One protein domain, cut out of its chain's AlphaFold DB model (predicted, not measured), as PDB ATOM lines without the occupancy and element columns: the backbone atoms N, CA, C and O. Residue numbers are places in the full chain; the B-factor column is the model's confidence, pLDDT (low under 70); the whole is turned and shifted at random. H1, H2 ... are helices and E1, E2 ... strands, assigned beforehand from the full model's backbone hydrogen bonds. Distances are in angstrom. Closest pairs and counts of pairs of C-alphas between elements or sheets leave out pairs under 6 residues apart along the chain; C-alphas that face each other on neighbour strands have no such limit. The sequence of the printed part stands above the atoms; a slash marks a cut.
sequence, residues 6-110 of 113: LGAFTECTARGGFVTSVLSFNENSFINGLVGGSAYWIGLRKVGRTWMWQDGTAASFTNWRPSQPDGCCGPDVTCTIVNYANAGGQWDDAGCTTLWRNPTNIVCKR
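What this domain is: This is residues 6 to 110 of the 113 residues of the protein "C-type lectin domain-containing protein" of Dracunculus medinensis (UniProt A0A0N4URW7). Loops with little regular structure surround a small, strongly twisted antiparallel sheet, E2 E1 E3 E4, with short helices H1 and H2 at one side and residues 53 to 76 round the other. The class is mixed: two helices, then four strands, in 41 of 105 printed residues. It is compact, with a radius of gyration of the C-alphas of 12.4 A and spans of 30 by 28 by 26 A.

Where its parts are: H1, residues 6 to 14, begins at C-alpha 6 (141.894, 85.623, 125.899); H2 is residues 25 to 34. E1, residues 40 to 47, 20.2 A long, bends by 57 degrees at residue 43. E2 is residues 50 to 52, E3 77 to 82, and E4 91 to 95, ending at (150.616, 90.649, 124.353).

How they stand to each other: H1 and H2, apart, only graze the sheet; in both, every O i to N i+4 pair is within hydrogen-bond range. In hairpin E1 and E2, N 47 and O 50 are 2.8 A apart.

The domain as a whole: The printed part has no cut. The link E2 to E3 is long.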
ATOM      1  N   LEU A   6     142.476  86.949 125.634       96.39
ATOM      2  CA  LEU A   6     141.894  85.623 125.899       96.39
ATOM      3  C   LEU A   6     140.518  85.706 126.579       96.39
ATOM      4  O   LEU A   6     139.607  84.949 126.236       96.39
ATOM      5  N   GLY A   7     140.346  86.652 127.503       97.24
ATOM      6  CA  GLY A   7     139.051  86.952 128.108       97.24
ATOM      7  C   GLY A   7     138.056  87.479 127.075       97.24
ATOM      8  O   GLY A   7     136.906  87.050 127.064       97.24
ATOM      9  N   ALA A   8     138.505  88.353 126.169       97.47
ATOM     10  CA  ALA A   8     137.686  88.861 125.069       97.47
ATOM     11  C   ALA A   8     137.205  87.742 124.138       97.47
ATOM     12  O   ALA A   8     136.022  87.659 123.808       97.47
ATOM     13  N   PHE A   9     138.125  86.860 123.749       97.49
ATOM     14  CA  PHE A   9     137.845  85.704 122.908       97.49
ATOM     15  C   PHE A   9     136.821  84.770 123.558       97.49
ATOM     16  O   PHE A   9     135.827  84.408 122.925       97.49
ATOM     17  N   THR A  10     137.034  84.430 124.831       97.43
ATOM     18  CA  THR A  10     136.120  83.578 125.606       97.43
ATOM     19  C   THR A  10     134.721  84.186 125.671       97.43
ATOM     20  O   THR A  10     133.739  83.504 125.385       97.43
ATOM     21  N   GLU A  11     134.623  85.481 125.978       97.45
ATOM     22  CA  GLU A  11     133.345  86.180 126.116       97.45
ATOM     23  C   GLU A  11     132.565  86.236 124.794       97.45
ATOM     24  O   GLU A  11     131.371  85.940 124.764       97.45
ATOM     25  N   CYS A  12     133.223  86.576 123.682       97.42
ATOM     26  CA  CYS A  12     132.542  86.619 122.389       97.42
ATOM     27  C   CYS A  12     132.118  85.228 121.909       97.42
ATOM     28  O   CYS A  12     131.008  85.079 121.393       97.42
ATOM     29  N   THR A  13     132.949  84.210 122.149       96.48
ATOM     30  CA  THR A  13     132.619  82.819 121.816       96.48
ATOM     31  C   THR A  13     131.412  82.332 122.616       96.48
ATOM     32  O   THR A  13     130.490  81.755 122.044       96.48
ATOM     33  N   ALA A  14     131.352  82.634 123.919       97.03
ATOM     34  CA  ALA A  14     130.210  82.291 124.771       97.03
ATOM     35  C   ALA A  14     128.891  82.933 124.297       97.03
ATOM     36  O   ALA A  14     127.811  82.401 124.543       97.03
ATOM     37  N   ARG A  15     128.971  84.055 123.570       95.50
ATOM     38  CA  ARG A  15     127.825  84.748 122.955       95.50
ATOM     39  C   ARG A  15     127.505  84.261 121.535       95.50
ATOM     40  O   ARG A  15     126.653  84.850 120.866       95.50
ATOM     41  N   GLY A  16     128.173  83.206 121.068       95.59
ATOM     42  CA  GLY A  16     127.995  82.642 119.730       95.59
ATOM     43  C   GLY A  16     128.529  83.543 118.618       95.59
ATOM     44  O   GLY A  16     127.976  83.552 117.522       95.59
ATOM     45  N   GLY A  17     129.550  84.348 118.908       96.35
ATOM     46  CA  GLY A  17     130.200  85.226 117.942       96.35
ATOM     47  C   GLY A  17     131.719  85.199 118.074       96.35
ATOM     48  O   GLY A  17     132.302  84.326 118.710       96.35
ATOM     49  N   PHE A  18     132.354  86.198 117.479       97.55
ATOM     50  CA  PHE A  18     133.801  86.360 117.443       97.55
ATOM     51  C   PHE A  18     134.177  87.755 117.928       97.55
ATOM     52  O   PHE A  18     133.387  88.693 117.792       97.55
ATOM     53  N   VAL A  19     135.393  87.930 118.451       98.22
ATOM     54  CA  VAL A  19     135.946  89.286 118.623       98.22
ATOM     55  C   VAL A  19     135.923  89.983 117.260       98.22
ATOM     56  O   VAL A  19     136.292  89.370 116.259       98.22
ATOM     57  N   THR A  20     135.432  91.218 117.194       97.99
ATOM     58  CA  THR A  20     135.076  91.847 115.915       97.99
ATOM     59  C   THR A  20     136.212  91.828 114.889       97.99
ATOM     60  O   THR A  20     137.367  92.107 115.218       97.99
ATOM     61  N   SER A  21     135.878  91.520 113.636       98.05
ATOM     62  CA  SER A  21     136.729  91.848 112.492       98.05
ATOM     63  C   SER A  21     136.555  93.318 112.108       98.05
ATOM     64  O   SER A  21     135.566  93.941 112.498       98.05
ATOM     65  N   VAL A  22     137.526  93.875 111.381       98.24
ATOM     66  CA  VAL A  22     137.463  95.243 110.852       98.24
ATOM     67  C   VAL A  22     137.972  95.245 109.415       98.24
ATOM     68  O   VAL A  22     139.168  95.143 109.167       98.24
ATOM     69  N   LEU A  23     137.060  95.349 108.457       97.39
ATOM     70  CA  LEU A  23     137.337  95.166 107.031       97.39
ATOM     71  C   LEU A  23     137.359  96.489 106.252       97.39
ATOM     72  O   LEU A  23     137.638  96.501 105.056       97.39
ATOM     73  N   SER A  24     137.052  97.612 106.908       98.43
ATOM     74  CA  SER A  24     137.076  98.943 106.301       98.43
ATOM     75  C   SER A  24     137.240 100.053 107.340       98.43
ATOM     76  O   SER A  24     136.973  99.864 108.529       98.43
ATOM     77  N   PHE A  25     137.597 101.253 106.874       98.39
ATOM     78  CA  PHE A  25     137.643 102.456 107.708       98.39
ATOM     79  C   PHE A  25     136.283 102.794 108.344       98.39
ATOM     80  O   PHE A  25     136.222 103.184 109.512       98.39
ATOM     81  N   ASN A  26     135.188 102.611 107.600       98.60
ATOM     82  CA  ASN A  26     133.836 102.880 108.098       98.60
ATOM     83  C   ASN A  26     133.456 101.913 109.222       98.60
ATOM     84  O   ASN A  26     132.921 102.339 110.243       98.60
ATOM     85  N   GLU A  27     133.787 100.628 109.069       98.04
ATOM     86  CA  GLU A  27     133.588  99.636 110.129       98.04
ATOM     87  C   GLU A  27     134.439  99.964 111.363       98.04
ATOM     88  O   GLU A  27     133.923  99.937 112.480       98.04
ATOM     89  N   ASN A  28     135.705 100.361 111.174       98.67
ATOM     90  CA  ASN A  28     136.570 100.789 112.276       98.67
ATOM     91  C   ASN A  28     135.953 101.955 113.055       98.67
ATOM     92  O   ASN A  28     135.861 101.911 114.279       98.67
ATOM     93  N   SER A  29     135.506 102.986 112.334       98.48
ATOM     94  CA  SER A  29     134.889 104.179 112.917       98.48
ATOM     95  C   SER A  29     133.591 103.851 113.654       98.48
ATOM     96  O   SER A  29     133.383 104.334 114.766       98.48
ATOM     97  N   PHE A  30     132.746 102.991 113.078       98.23
ATOM     98  CA  PHE A  30     131.508 102.543 113.711       98.23
ATOM     99  C   PHE A  30     131.779 101.821 115.039       98.23
ATOM    100  O   PHE A  30     131.231 102.205 116.071       98.23
ATOM    101  N   ILE A  31     132.679 100.833 115.039       98.04
ATOM    102  CA  ILE A  31     133.046 100.068 116.242       98.04
ATOM    103  C   ILE A  31     133.670 100.983 117.301       98.04
ATOM    104  O   ILE A  31     133.306 100.906 118.474       98.04
ATOM    105  N   ASN A  32     134.568 101.880 116.891       97.99
ATOM    106  CA  ASN A  32     135.200 102.842 117.788       97.99
ATOM    107  C   ASN A  32     134.168 103.777 118.449       97.99
ATOM    108  O   ASN A  32     134.304 104.130 119.622       97.99
ATOM    109  N   GLY A  33     133.109 104.134 117.718       97.73
ATOM    110  CA  GLY A  33     131.969 104.885 118.240       97.73
ATOM    111  C   GLY A  33     131.172 104.119 119.299       97.73
ATOM    112  O   GLY A  33     130.818 104.706 120.320       97.73
ATOM    113  N   LEU A  34     130.950 102.808 119.120       97.13
ATOM    114  CA  LEU A  34     130.214 101.976 120.089       97.13
ATOM    115  C   LEU A  34     130.870 101.945 121.476       97.13
ATOM    116  O   LEU A  34     130.175 101.844 122.484       97.13
ATOM    117  N   VAL A  35     132.200 102.037 121.532       95.17
ATOM    118  CA  VAL A  35     132.972 102.053 122.786       95.17
ATOM    119  C   VAL A  35     133.373 103.465 123.232       95.17
ATOM    120  O   VAL A  35     134.182 103.618 124.153       95.17
ATOM    121  N   GLY A  36     132.859 104.507 122.572       95.84
ATOM    122  CA  GLY A  36     133.147 105.905 122.900       95.84
ATOM    123  C   GLY A  36     134.634 106.269 122.822       95.84
ATOM    124  O   GLY A  36     135.109 107.058 123.633       95.84
ATOM    125  N   GLY A  37     135.396 105.654 121.910       95.88
ATOM    126  CA  GLY A  37     136.840 105.885 121.780       95.88
ATOM    127  C   GLY A  37     137.708 105.244 122.871       95.88
ATOM    128  O   GLY A  37     138.917 105.478 122.910       95.88
ATOM    129  N   SER A  38     137.127 104.424 123.751       95.69
ATOM    130  CA  SER A  38     137.884 103.661 124.752       95.69
ATOM    131  C   SER A  38     138.765 102.589 124.100       95.69
ATOM    132  O   SER A  38     138.592 102.255 122.930       95.69
ATOM    133  N   ALA A  39     139.705 102.013 124.855       97.11
ATOM    134  CA  ALA A  39     140.507 100.885 124.380       97.11
ATOM    135  C   ALA A  39     139.672  99.607 124.245       97.11
ATOM    136  O   ALA A  39     138.806  99.347 125.088       97.11
ATOM    137  N   TYR A  40     139.937  98.811 123.206       97.53
ATOM    138  CA  TYR A  40     139.246  97.544 122.959       97.53
ATOM    139  C   TYR A  40     140.076  96.556 122.139       97.53
ATOM    140  O   TYR A  40     140.987  96.943 121.414       97.53
ATOM    141  N   TRP A  41     139.737  95.273 122.240       98.09
ATOM    142  CA  TRP A  41     140.321  94.215 121.414       98.09
ATOM    143  C   TRP A  41     139.572  94.038 120.091       98.09
ATOM    144  O   TRP A  41     138.339  94.088 120.062       98.09
ATOM    145  N   ILE A  42     140.314  93.746 119.020       98.63
ATOM    146  CA  ILE A  42     139.765  93.244 117.751       98.63
ATOM    147  C   ILE A  42     140.299  91.844 117.466       98.63
ATOM    148  O   ILE A  42     141.370  91.474 117.934       98.63
ATOM    149  N   GLY A  43     139.567  91.065 116.675       98.38
ATOM    150  CA  GLY A  43     139.860  89.660 116.392       98.38
ATOM    151  C   GLY A  43     141.043  89.403 115.459       98.38
ATOM    152  O   GLY A  43     141.145  88.298 114.930       98.38
ATOM    153  N   LEU A  44     141.882  90.408 115.205       98.73
ATOM    154  CA  LEU A  44     143.062  90.278 114.360       98.73
ATOM    155  C   LEU A  44     144.226  89.722 115.177       98.73
ATOM    156  O   LEU A  44     144.598  90.302 116.204       98.73
ATOM    157  N   ARG A  45     144.832  88.633 114.700       98.25
ATOM    158  CA  ARG A  45     146.021  88.043 115.320       98.25
ATOM    159  C   ARG A  45     147.121  87.726 114.323       98.25
ATOM    160  O   ARG A  45     146.852  87.445 113.158       98.25
ATOM    161  N   LYS A  46     148.364  87.712 114.792       98.45
ATOM    162  CA  LYS A  46     149.522  87.281 114.012       98.45
ATOM    163  C   LYS A  46     149.670  85.762 114.078       98.45
ATOM    164  O   LYS A  46     149.861  85.197 115.151       98.45
ATOM    165  N   VAL A  47     149.624  85.106 112.922       97.11
ATOM    166  CA  VAL A  47     149.880  83.671 112.748       97.11
ATOM    167  C   VAL A  47     151.096  83.522 111.838       97.11
ATOM    168  O   VAL A  47     151.062  83.843 110.647       97.11
ATOM    169  N   GLY A  48     152.223  83.102 112.416       95.42
ATOM    170  CA  GLY A  48     153.515  83.117 111.730       95.42
ATOM    171  C   GLY A  48     153.934  84.542 111.354       95.42
ATOM    172  O   GLY A  48     154.288  85.345 112.217       95.42
ATOM    173  N   ARG A  49     153.908  84.860 110.056       95.54
ATOM    174  CA  ARG A  49     154.249  86.195 109.525       95.54
ATOM    175  C   ARG A  49     153.035  87.010 109.072       95.54
ATOM    176  O   ARG A  49     153.214  88.143 108.640       95.54
ATOM    177  N   THR A  50     151.828  86.461 109.185       98.01
ATOM    178  CA  THR A  50     150.618  87.041 108.592       98.01
ATOM    179  C   THR A  50     149.638  87.473 109.673       98.01
ATOM    180  O   THR A  50     149.439  86.759 110.652       98.01
ATOM    181  N   TRP A  51     148.999  88.626 109.485       98.56
ATOM    182  CA  TRP A  51     147.881  89.075 110.312       98.56
ATOM    183  C   TRP A  51     146.573  88.522 109.755       98.56
ATOM    184  O   TRP A  51     146.233  88.774 108.599       98.56
ATOM    185  N   MET A  52     145.869  87.742 110.568       98.56
ATOM    186  CA  MET A  52     144.702  86.964 110.173       98.56
ATOM    187  C   MET A  52     143.520  87.234 111.099       98.56
ATOM    188  O   MET A  52     143.677  87.387 112.314       98.56
ATOM    189  N   TRP A  53     142.332  87.278 110.508       98.03
ATOM    190  CA  TRP A  53     141.067  87.284 111.228       98.03
ATOM    191  C   TRP A  53     140.697  85.864 111.679       98.03
ATOM    192  O   TRP A  53     141.244  84.869 111.203       98.03
ATOM    193  N   GLN A  54     139.733  85.761 112.595       96.27
ATOM    194  CA  GLN A  54     139.273  84.476 113.148       96.27
ATOM    195  C   GLN A  54     138.575  83.560 112.128       96.27
ATOM    196  O   GLN A  54     138.430  82.372 112.398       96.27
ATOM    197  N   ASP A  55     138.172  84.081 110.968       94.38
ATOM    198  CA  ASP A  55     137.629  83.290 109.855       94.38
ATOM    199  C   ASP A  55     138.719  82.688 108.945       94.38
ATOM    200  O   ASP A  55     138.408  82.007 107.970       94.38
ATOM    201  N   GLY A  56     139.999  82.925 109.256       96.04
ATOM    202  CA  GLY A  56     141.138  82.432 108.485       96.04
ATOM    203  C   GLY A  56     141.540  83.324 107.309       96.04
ATOM    204  O   GLY A  56     142.480  82.987 106.591       96.04
ATOM    205  N   THR A  57     140.885  84.467 107.104       97.34
ATOM    206  CA  THR A  57     141.279  85.420 106.061       97.34
ATOM    207  C   THR A  57     142.427  86.319 106.524       97.34
ATOM    208  O   THR A  57     142.527  86.690 107.695       97.34
ATOM    209  N   ALA A  58     143.322  86.677 105.601       98.23
ATOM    210  CA  ALA A  58     144.370  87.659 105.866       98.23
ATOM    211  C   ALA A  58     143.796  89.084 105.863       98.23
ATOM    212  O   ALA A  58     142.878  89.395 105.101       98.23
ATOM    213  N   ALA A  59     144.364  89.972 106.680       98.24
ATOM    214  CA  ALA A  59     143.974  91.376 106.686       98.24
ATOM    215  C   ALA A  59     144.325  92.065 105.358       98.24
ATOM    216  O   ALA A  59     145.493  92.177 104.994       98.24
ATOM    217  N   SER A  60     143.305  92.569 104.664       97.48
ATOM    218  CA  SER A  60     143.446  93.463 103.506       97.48
ATOM    219  C   SER A  60     143.365  94.943 103.894       97.48
ATOM    220  O   SER A  60     143.981  95.788 103.251       97.48
ATOM    221  N   PHE A  61     142.631  95.255 104.965       98.50
ATOM    222  CA  PHE A  61     142.559  96.572 105.587       98.50
ATOM    223  C   PHE A  61     143.319  96.563 106.912       98.50
ATOM    224  O   PHE A  61     143.193  95.624 107.701       98.50
ATOM    225  N   THR A  62     144.077  97.629 107.173       98.49
ATOM    226  CA  THR A  62     144.710  97.857 108.472       98.49
ATOM    227  C   THR A  62     144.618  99.322 108.877       98.49
ATOM    228  O   THR A  62     144.578 100.201 108.018       98.49
ATOM    229  N   ASN A  63     144.588  99.580 110.185       98.61
ATOM    230  CA  ASN A  63     144.612 100.931 110.746       98.61
ATOM    231  C   ASN A  63     145.644 101.041 111.880       98.61
ATOM    232  O   ASN A  63     145.359 101.578 112.948       98.61
ATOM    233  N   TRP A  64     146.833 100.474 111.672       98.54
ATOM    234  CA  TRP A  64     147.944 100.560 112.621       98.54
ATOM    235  C   TRP A  64     148.290 102.017 112.937       98.54
ATOM    236  O   TRP A  64     148.284 102.874 112.048       98.54
ATOM    237  N   ARG A  65     148.622 102.311 114.197       97.89
ATOM    238  CA  ARG A  65     149.239 103.598 114.530       97.89
ATOM    239  C   ARG A  65     150.640 103.678 113.898       97.89
ATOM    240  O   ARG A  65     151.215 102.646 113.539       97.89
ATOM    241  N   PRO A  66     151.239 104.875 113.792       97.90
ATOM    242  CA  PRO A  66     152.596 105.010 113.280       97.90
ATOM    243  C   PRO A  66     153.587 104.075 113.989       97.90
ATOM    244  O   PRO A  66     153.614 103.999 115.221       97.90
ATOM    245  N   SER A  67     154.425 103.413 113.188       96.96
ATOM    246  CA  SER A  67     155.452 102.450 113.619       96.96
ATOM    247  C   SER A  67     154.924 101.136 114.204       96.96
ATOM    248  O   SER A  67     155.642 100.507 114.970       96.96
ATOM    249  N   GLN A  68     153.696 100.725 113.875       97.75
ATOM    250  CA  GLN A  68     153.129  99.439 114.294       97.75
ATOM    251  C   GLN A  68     152.769  98.553 113.096       97.75
ATOM    252  O   GLN A  68     152.501  99.079 112.010       97.75
ATOM    253  N   PRO A  69     152.737  97.223 113.277       97.96
ATOM    254  CA  PRO A  69     153.117  96.483 114.490       97.96
ATOM    255  C   PRO A  69     154.641  96.370 114.664       97.96
ATOM    256  O   PRO A  69     155.353  96.197 113.671       97.96
ATOM    257  N   ASP A  70     155.143  96.440 115.900       97.19
ATOM    258  CA  ASP A  70     156.586  96.397 116.208       97.19
ATOM    259  C   ASP A  70     157.046  95.140 116.969       97.19
ATOM    260  O   ASP A  70     158.250  94.908 117.118       97.19
ATOM    261  N   GLY A  71     156.116  94.282 117.394       96.48
ATOM    262  CA  GLY A  71     156.409  93.076 118.164       96.48
ATOM    263  C   GLY A  71     156.922  93.356 119.575       96.48
ATOM    264  O   GLY A  71     157.463  92.448 120.213       96.48
ATOM    265  N   CYS A  72     156.808  94.592 120.060       93.69
ATOM    266  CA  CYS A  72     157.322  94.980 121.355       93.69
ATOM    267  C   CYS A  72     156.441  94.499 122.501       93.69
ATOM    268  O   CYS A  72     155.219  94.406 122.438       93.69
ATOM    269  N   CYS A  73     157.140  94.371 123.624       88.56
ATOM    270  CA  CYS A  73     156.615  94.620 124.947       88.56
ATOM    271  C   CYS A  73     155.785  93.441 125.474       88.56
ATOM    272  O   CYS A  73     154.561  93.438 125.514       88.56
ATOM    273  N   GLY A  74     156.501  92.434 125.972       85.33
ATOM    274  CA  GLY A  74     155.919  91.296 126.678       85.33
ATOM    275  C   GLY A  74     155.838  90.019 125.839       85.33
ATOM    276  O   GLY A  74     156.379  89.950 124.736       85.33
ATOM    277  N   PRO A  75     155.228  88.962 126.395       90.99
ATOM    278  CA  PRO A  75     155.087  87.681 125.719       90.99
ATOM    279  C   PRO A  75     153.899  87.685 124.750       90.99
ATOM    280  O   PRO A  75     152.901  88.365 124.982       90.99
ATOM    281  N   ASP A  76     153.982  86.852 123.707       95.46
ATOM    282  CA  ASP A  76     152.882  86.589 122.766       95.46
ATOM    283  C   ASP A  76     152.251  87.870 122.186       95.46
ATOM    284  O   ASP A  76     151.036  88.075 122.249       95.46
ATOM    285  N   VAL A  77     153.097  88.751 121.637       97.67
ATOM    286  CA  VAL A  77     152.698  89.994 120.952       97.67
ATOM    287  C   VAL A  77     152.120  89.653 119.575       97.67
ATOM    288  O   VAL A  77     152.703  89.890 118.519       97.67
ATOM    289  N   THR A  78     150.987  88.958 119.603       98.13
ATOM    290  CA  THR A  78     150.279  88.460 118.423       98.13
ATOM    291  C   THR A  78     148.828  88.910 118.395       98.13
ATOM    292  O   THR A  78     148.127  88.559 117.453       98.13
ATOM    293  N   CYS A  79     148.352  89.671 119.379       98.20
ATOM    294  CA  CYS A  79     146.981  90.174 119.437       98.20
ATOM    295  C   CYS A  79     146.917  91.661 119.099       98.20
ATOM    296  O   CYS A  79     147.919  92.356 119.203       98.20
ATOM    297  N   THR A  80     145.738  92.147 118.707       98.44
ATOM    298  CA  THR A  80     145.574  93.537 118.258       98.44
ATOM    299  C   THR A  80     144.645  94.317 119.177       98.44
ATOM    300  O   THR A  80     143.463  93.983 119.313       98.44
ATOM    301  N   ILE A  81     145.177  95.373 119.786       97.64
ATOM    302  CA  ILE A  81     144.431  96.312 120.625       97.64
ATOM    303  C   ILE A  81     144.223  97.627 119.875       97.64
ATOM    304  O   ILE A  81     145.082  98.086 119.129       97.64
ATOM    305  N   VAL A  82     143.076  98.259 120.088       98.26
ATOM    306  CA  VAL A  82     142.735  99.568 119.527       98.26
ATOM    307  C   VAL A  82     142.734 100.615 120.635       98.26
ATOM    308  O   VAL A  82     142.371 100.320 121.775       98.26
ATOM    309  N   ASN A  83     143.147 101.844 120.305       97.11
ATOM    310  CA  ASN A  83     143.247 102.983 121.230       97.11
ATOM    311  C   ASN A  83     144.178 102.769 122.432       97.11
ATOM    312  O   ASN A  83     144.037 103.465 123.441       97.11
ATOM    313  N   TYR A  84     145.168 101.876 122.332       95.20
ATOM    314  CA  TYR A  84     146.160 101.706 123.400       95.20
ATOM    315  C   TYR A  84     146.848 103.024 123.782       95.20
ATOM    316  O   TYR A  84     147.083 103.265 124.961       95.20
ATOM    317  N   ALA A  85     147.088 103.910 122.813       94.85
ATOM    318  CA  ALA A  85     147.682 105.230 123.018       94.85
ATOM    319  C   ALA A  85     146.682 106.393 122.828       94.85
ATOM    320  O   ALA A  85     147.089 107.493 122.474       94.85
ATOM    321  N   ASN A  86     145.371 106.173 123.033       94.12
ATOM    322  CA  ASN A  86     144.312 107.169 122.755       94.12
ATOM    323  C   ASN A  86     144.313 107.678 121.295       94.12
ATOM    324  O   ASN A  86     144.027 108.841 121.023       94.12
ATOM    325  N   ALA A  87     144.647 106.799 120.350       93.54
ATOM    326  CA  ALA A  87     144.981 107.145 118.970       93.54
ATOM    327  C   ALA A  87     143.783 107.110 117.992       93.54
ATOM    328  O   ALA A  87     143.919 106.671 116.855       93.54
ATOM    329  N   GLY A  88     142.588 107.533 118.417       96.26
ATOM    330  CA  GLY A  88     141.461 107.789 117.501       96.26
ATOM    331  C   GLY A  88     141.003 106.606 116.626       96.26
ATOM    332  O   GLY A  88     140.622 106.793 115.477       96.26
ATOM    333  N   GLY A  89     141.043 105.388 117.154       98.16
ATOM    334  CA  GLY A  89     140.659 104.146 116.484       98.16
ATOM    335  C   GLY A  89     141.825 103.396 115.837       98.16
ATOM    336  O   GLY A  89     141.577 102.418 115.129       98.16
ATOM    337  N   GLN A  90     143.070 103.837 116.039       98.65
ATOM    338  CA  GLN A  90     144.263 103.164 115.520       98.65
ATOM    339  C   GLN A  90     144.714 101.984 116.386       98.65
ATOM    340  O   GLN A  90     144.441 101.919 117.591       98.65
ATOM    341  N   TRP A  91     145.394 101.045 115.733       98.56
ATOM    342  CA  TRP A  91     145.719  99.722 116.252       98.56
ATOM    343  C   TRP A  91     147.178  99.619 116.706       98.56
ATOM    344  O   TRP A  91     148.052 100.305 116.174       98.56
ATOM    345  N   ASP A  92     147.423  98.715 117.645       98.14
ATOM    346  CA  ASP A  92     148.725  98.305 118.179       98.14
ATOM    347  C   ASP A  92     148.762  96.778 118.243       98.14
ATOM    348  O   ASP A  92     147.726  96.158 118.529       98.14
ATOM    349  N   ASP A  93     149.923  96.165 118.012       98.22
ATOM    350  CA  ASP A  93     150.112  94.790 118.453       98.22
ATOM    351  C   ASP A  93     150.422  94.739 119.947       98.22
ATOM    352  O   ASP A  93     150.950  95.667 120.551       98.22
ATOM    353  N   ALA A  94     149.971  93.668 120.583       97.33
ATOM    354  CA  ALA A  94     149.942  93.581 122.026       97.33
ATOM    355  C   ALA A  94     149.995  92.129 122.491       97.33
ATOM    356  O   ALA A  94     149.456  91.217 121.855       97.33
ATOM    357  N   GLY A  95     150.612  91.931 123.657       97.38
ATOM    358  CA  GLY A  95     150.616  90.649 124.353       97.38
ATOM    359  C   GLY A  95     149.193  90.181 124.660       97.38
ATOM    360  O   GLY A  95     148.443  90.898 125.330       97.38
ATOM    361  N   CYS A  96     148.821  88.986 124.202       97.29
ATOM    362  CA  CYS A  96     147.450  88.467 124.287       97.29
ATOM    363  C   CYS A  96     146.942  88.243 125.723       97.29
ATOM    364  O   CYS A  96     145.737  88.288 125.988       97.29
ATOM    365  N   THR A  97     147.847  87.974 126.663       95.88
ATOM    366  CA  THR A  97     147.515  87.662 128.062       95.88
ATOM    367  C   THR A  97     147.591  88.879 128.983       95.88
ATOM    368  O   THR A  97     147.092  88.822 130.110       95.88
ATOM    369  N   THR A  98     148.144  89.994 128.500       94.63
ATOM    370  CA  THR A  98     148.381  91.213 129.280       94.63
ATOM    371  C   THR A  98     147.143  92.115 129.325       94.63
ATOM    372  O   THR A  98     146.429  92.292 128.336       94.63
ATOM    373  N   LEU A  99     146.902  92.730 130.488       93.98
ATOM    374  CA  LEU A  99     145.916  93.799 130.666       93.98
ATOM    375  C   LEU A  99     146.564  95.161 130.391       93.98
ATOM    376  O   LEU A  99     147.132  95.781 131.284       93.98
ATOM    377  N   TRP A 100     146.481  95.622 129.144       93.53
ATOM    378  CA  TRP A 100     147.144  96.853 128.692       93.53
ATOM    379  C   TRP A 100     146.447  98.143 129.126       93.53
ATOM    380  O   TRP A 100     147.093  99.178 129.286       93.53
ATOM    381  N   ARG A 101     145.121  98.101 129.292       93.68
ATOM    382  CA  ARG A 101     144.299  99.238 129.722       93.68
ATOM    383  C   ARG A 101     143.239  98.768 130.713       93.68
ATOM    384  O   ARG A 101     142.759  97.634 130.641       93.68
ATOM    385  N   ASN A 102     142.844  99.654 131.621       90.73
ATOM    386  CA  ASN A 102     141.772  99.397 132.572       90.73
ATOM    387  C   ASN A 102     140.734 100.540 132.526       90.73
ATOM    388  O   ASN A 102     141.049 101.632 132.999       90.73
ATOM    389  N   PRO A 103     139.531 100.313 131.964       91.86
ATOM    390  CA  PRO A 103     139.098  99.088 131.290       91.86
ATOM    391  C   PRO A 103     139.696  98.935 129.877       91.86
ATOM    392  O   PRO A 103     139.953  99.919 129.188       91.86
ATOM    393  N   THR A 104     139.871  97.688 129.426       95.33
ATOM    394  CA  THR A 104     139.922  97.351 127.991       95.33
ATOM    395  C   THR A 104     138.613  96.653 127.640       95.33
ATOM    396  O   THR A 104     138.232  95.695 128.318       95.33
ATOM    397  N   ASN A 105     137.919  97.150 126.619       96.15
ATOM    398  CA  ASN A 105     136.595  96.697 126.201       96.15
ATOM    399  C   ASN A 105     136.668  95.654 125.079       96.15
ATOM    400  O   ASN A 105     137.743  95.298 124.593       96.15
ATOM    401  N   ILE A 106     135.501  95.170 124.660       96.93
ATOM    402  CA  ILE A 106     135.340  94.238 123.545       96.93
ATOM    403  C   ILE A 106     134.080  94.591 122.759       96.93
ATOM    404  O   ILE A 106     133.096  95.058 123.332       96.93
ATOM    405  N   VAL A 107     134.100  94.317 121.458       96.70
ATOM    406  CA  VAL A 107     132.904  94.280 120.612       96.70
ATOM    407  C   VAL A 107     132.881  92.916 119.937       96.70
ATOM    408  O   VAL A 107     133.863  92.507 119.315       96.70
ATOM    409  N   CYS A 108     131.771  92.199 120.092       96.94
ATOM    410  CA  CYS A 108     131.582  90.888 119.486       96.94
ATOM    411  C   CYS A 108     130.769  91.023 118.199       96.94
ATOM    412  O   CYS A 108     129.755  91.720 118.170       96.94
ATOM    413  N   LYS A 109     131.194  90.325 117.150       96.44
ATOM    414  CA  LYS A 109     130.518  90.266 115.855       96.44
ATOM    415  C   LYS A 109     129.961  88.865 115.637       96.44
ATOM    416  O   LYS A 109     130.642  87.872 115.891       96.44
ATOM    417  N   ARG A 110     128.723  88.784 115.155       93.60
ATOM    418  CA  ARG A 110     128.046  87.535 114.787       93.60
ATOM    419  C   ARG A 110     127.473  87.677 113.384       93.60
ATOM    420  O   ARG A 110     127.063  88.773 113.005       93.60
TER     421      ARG A 110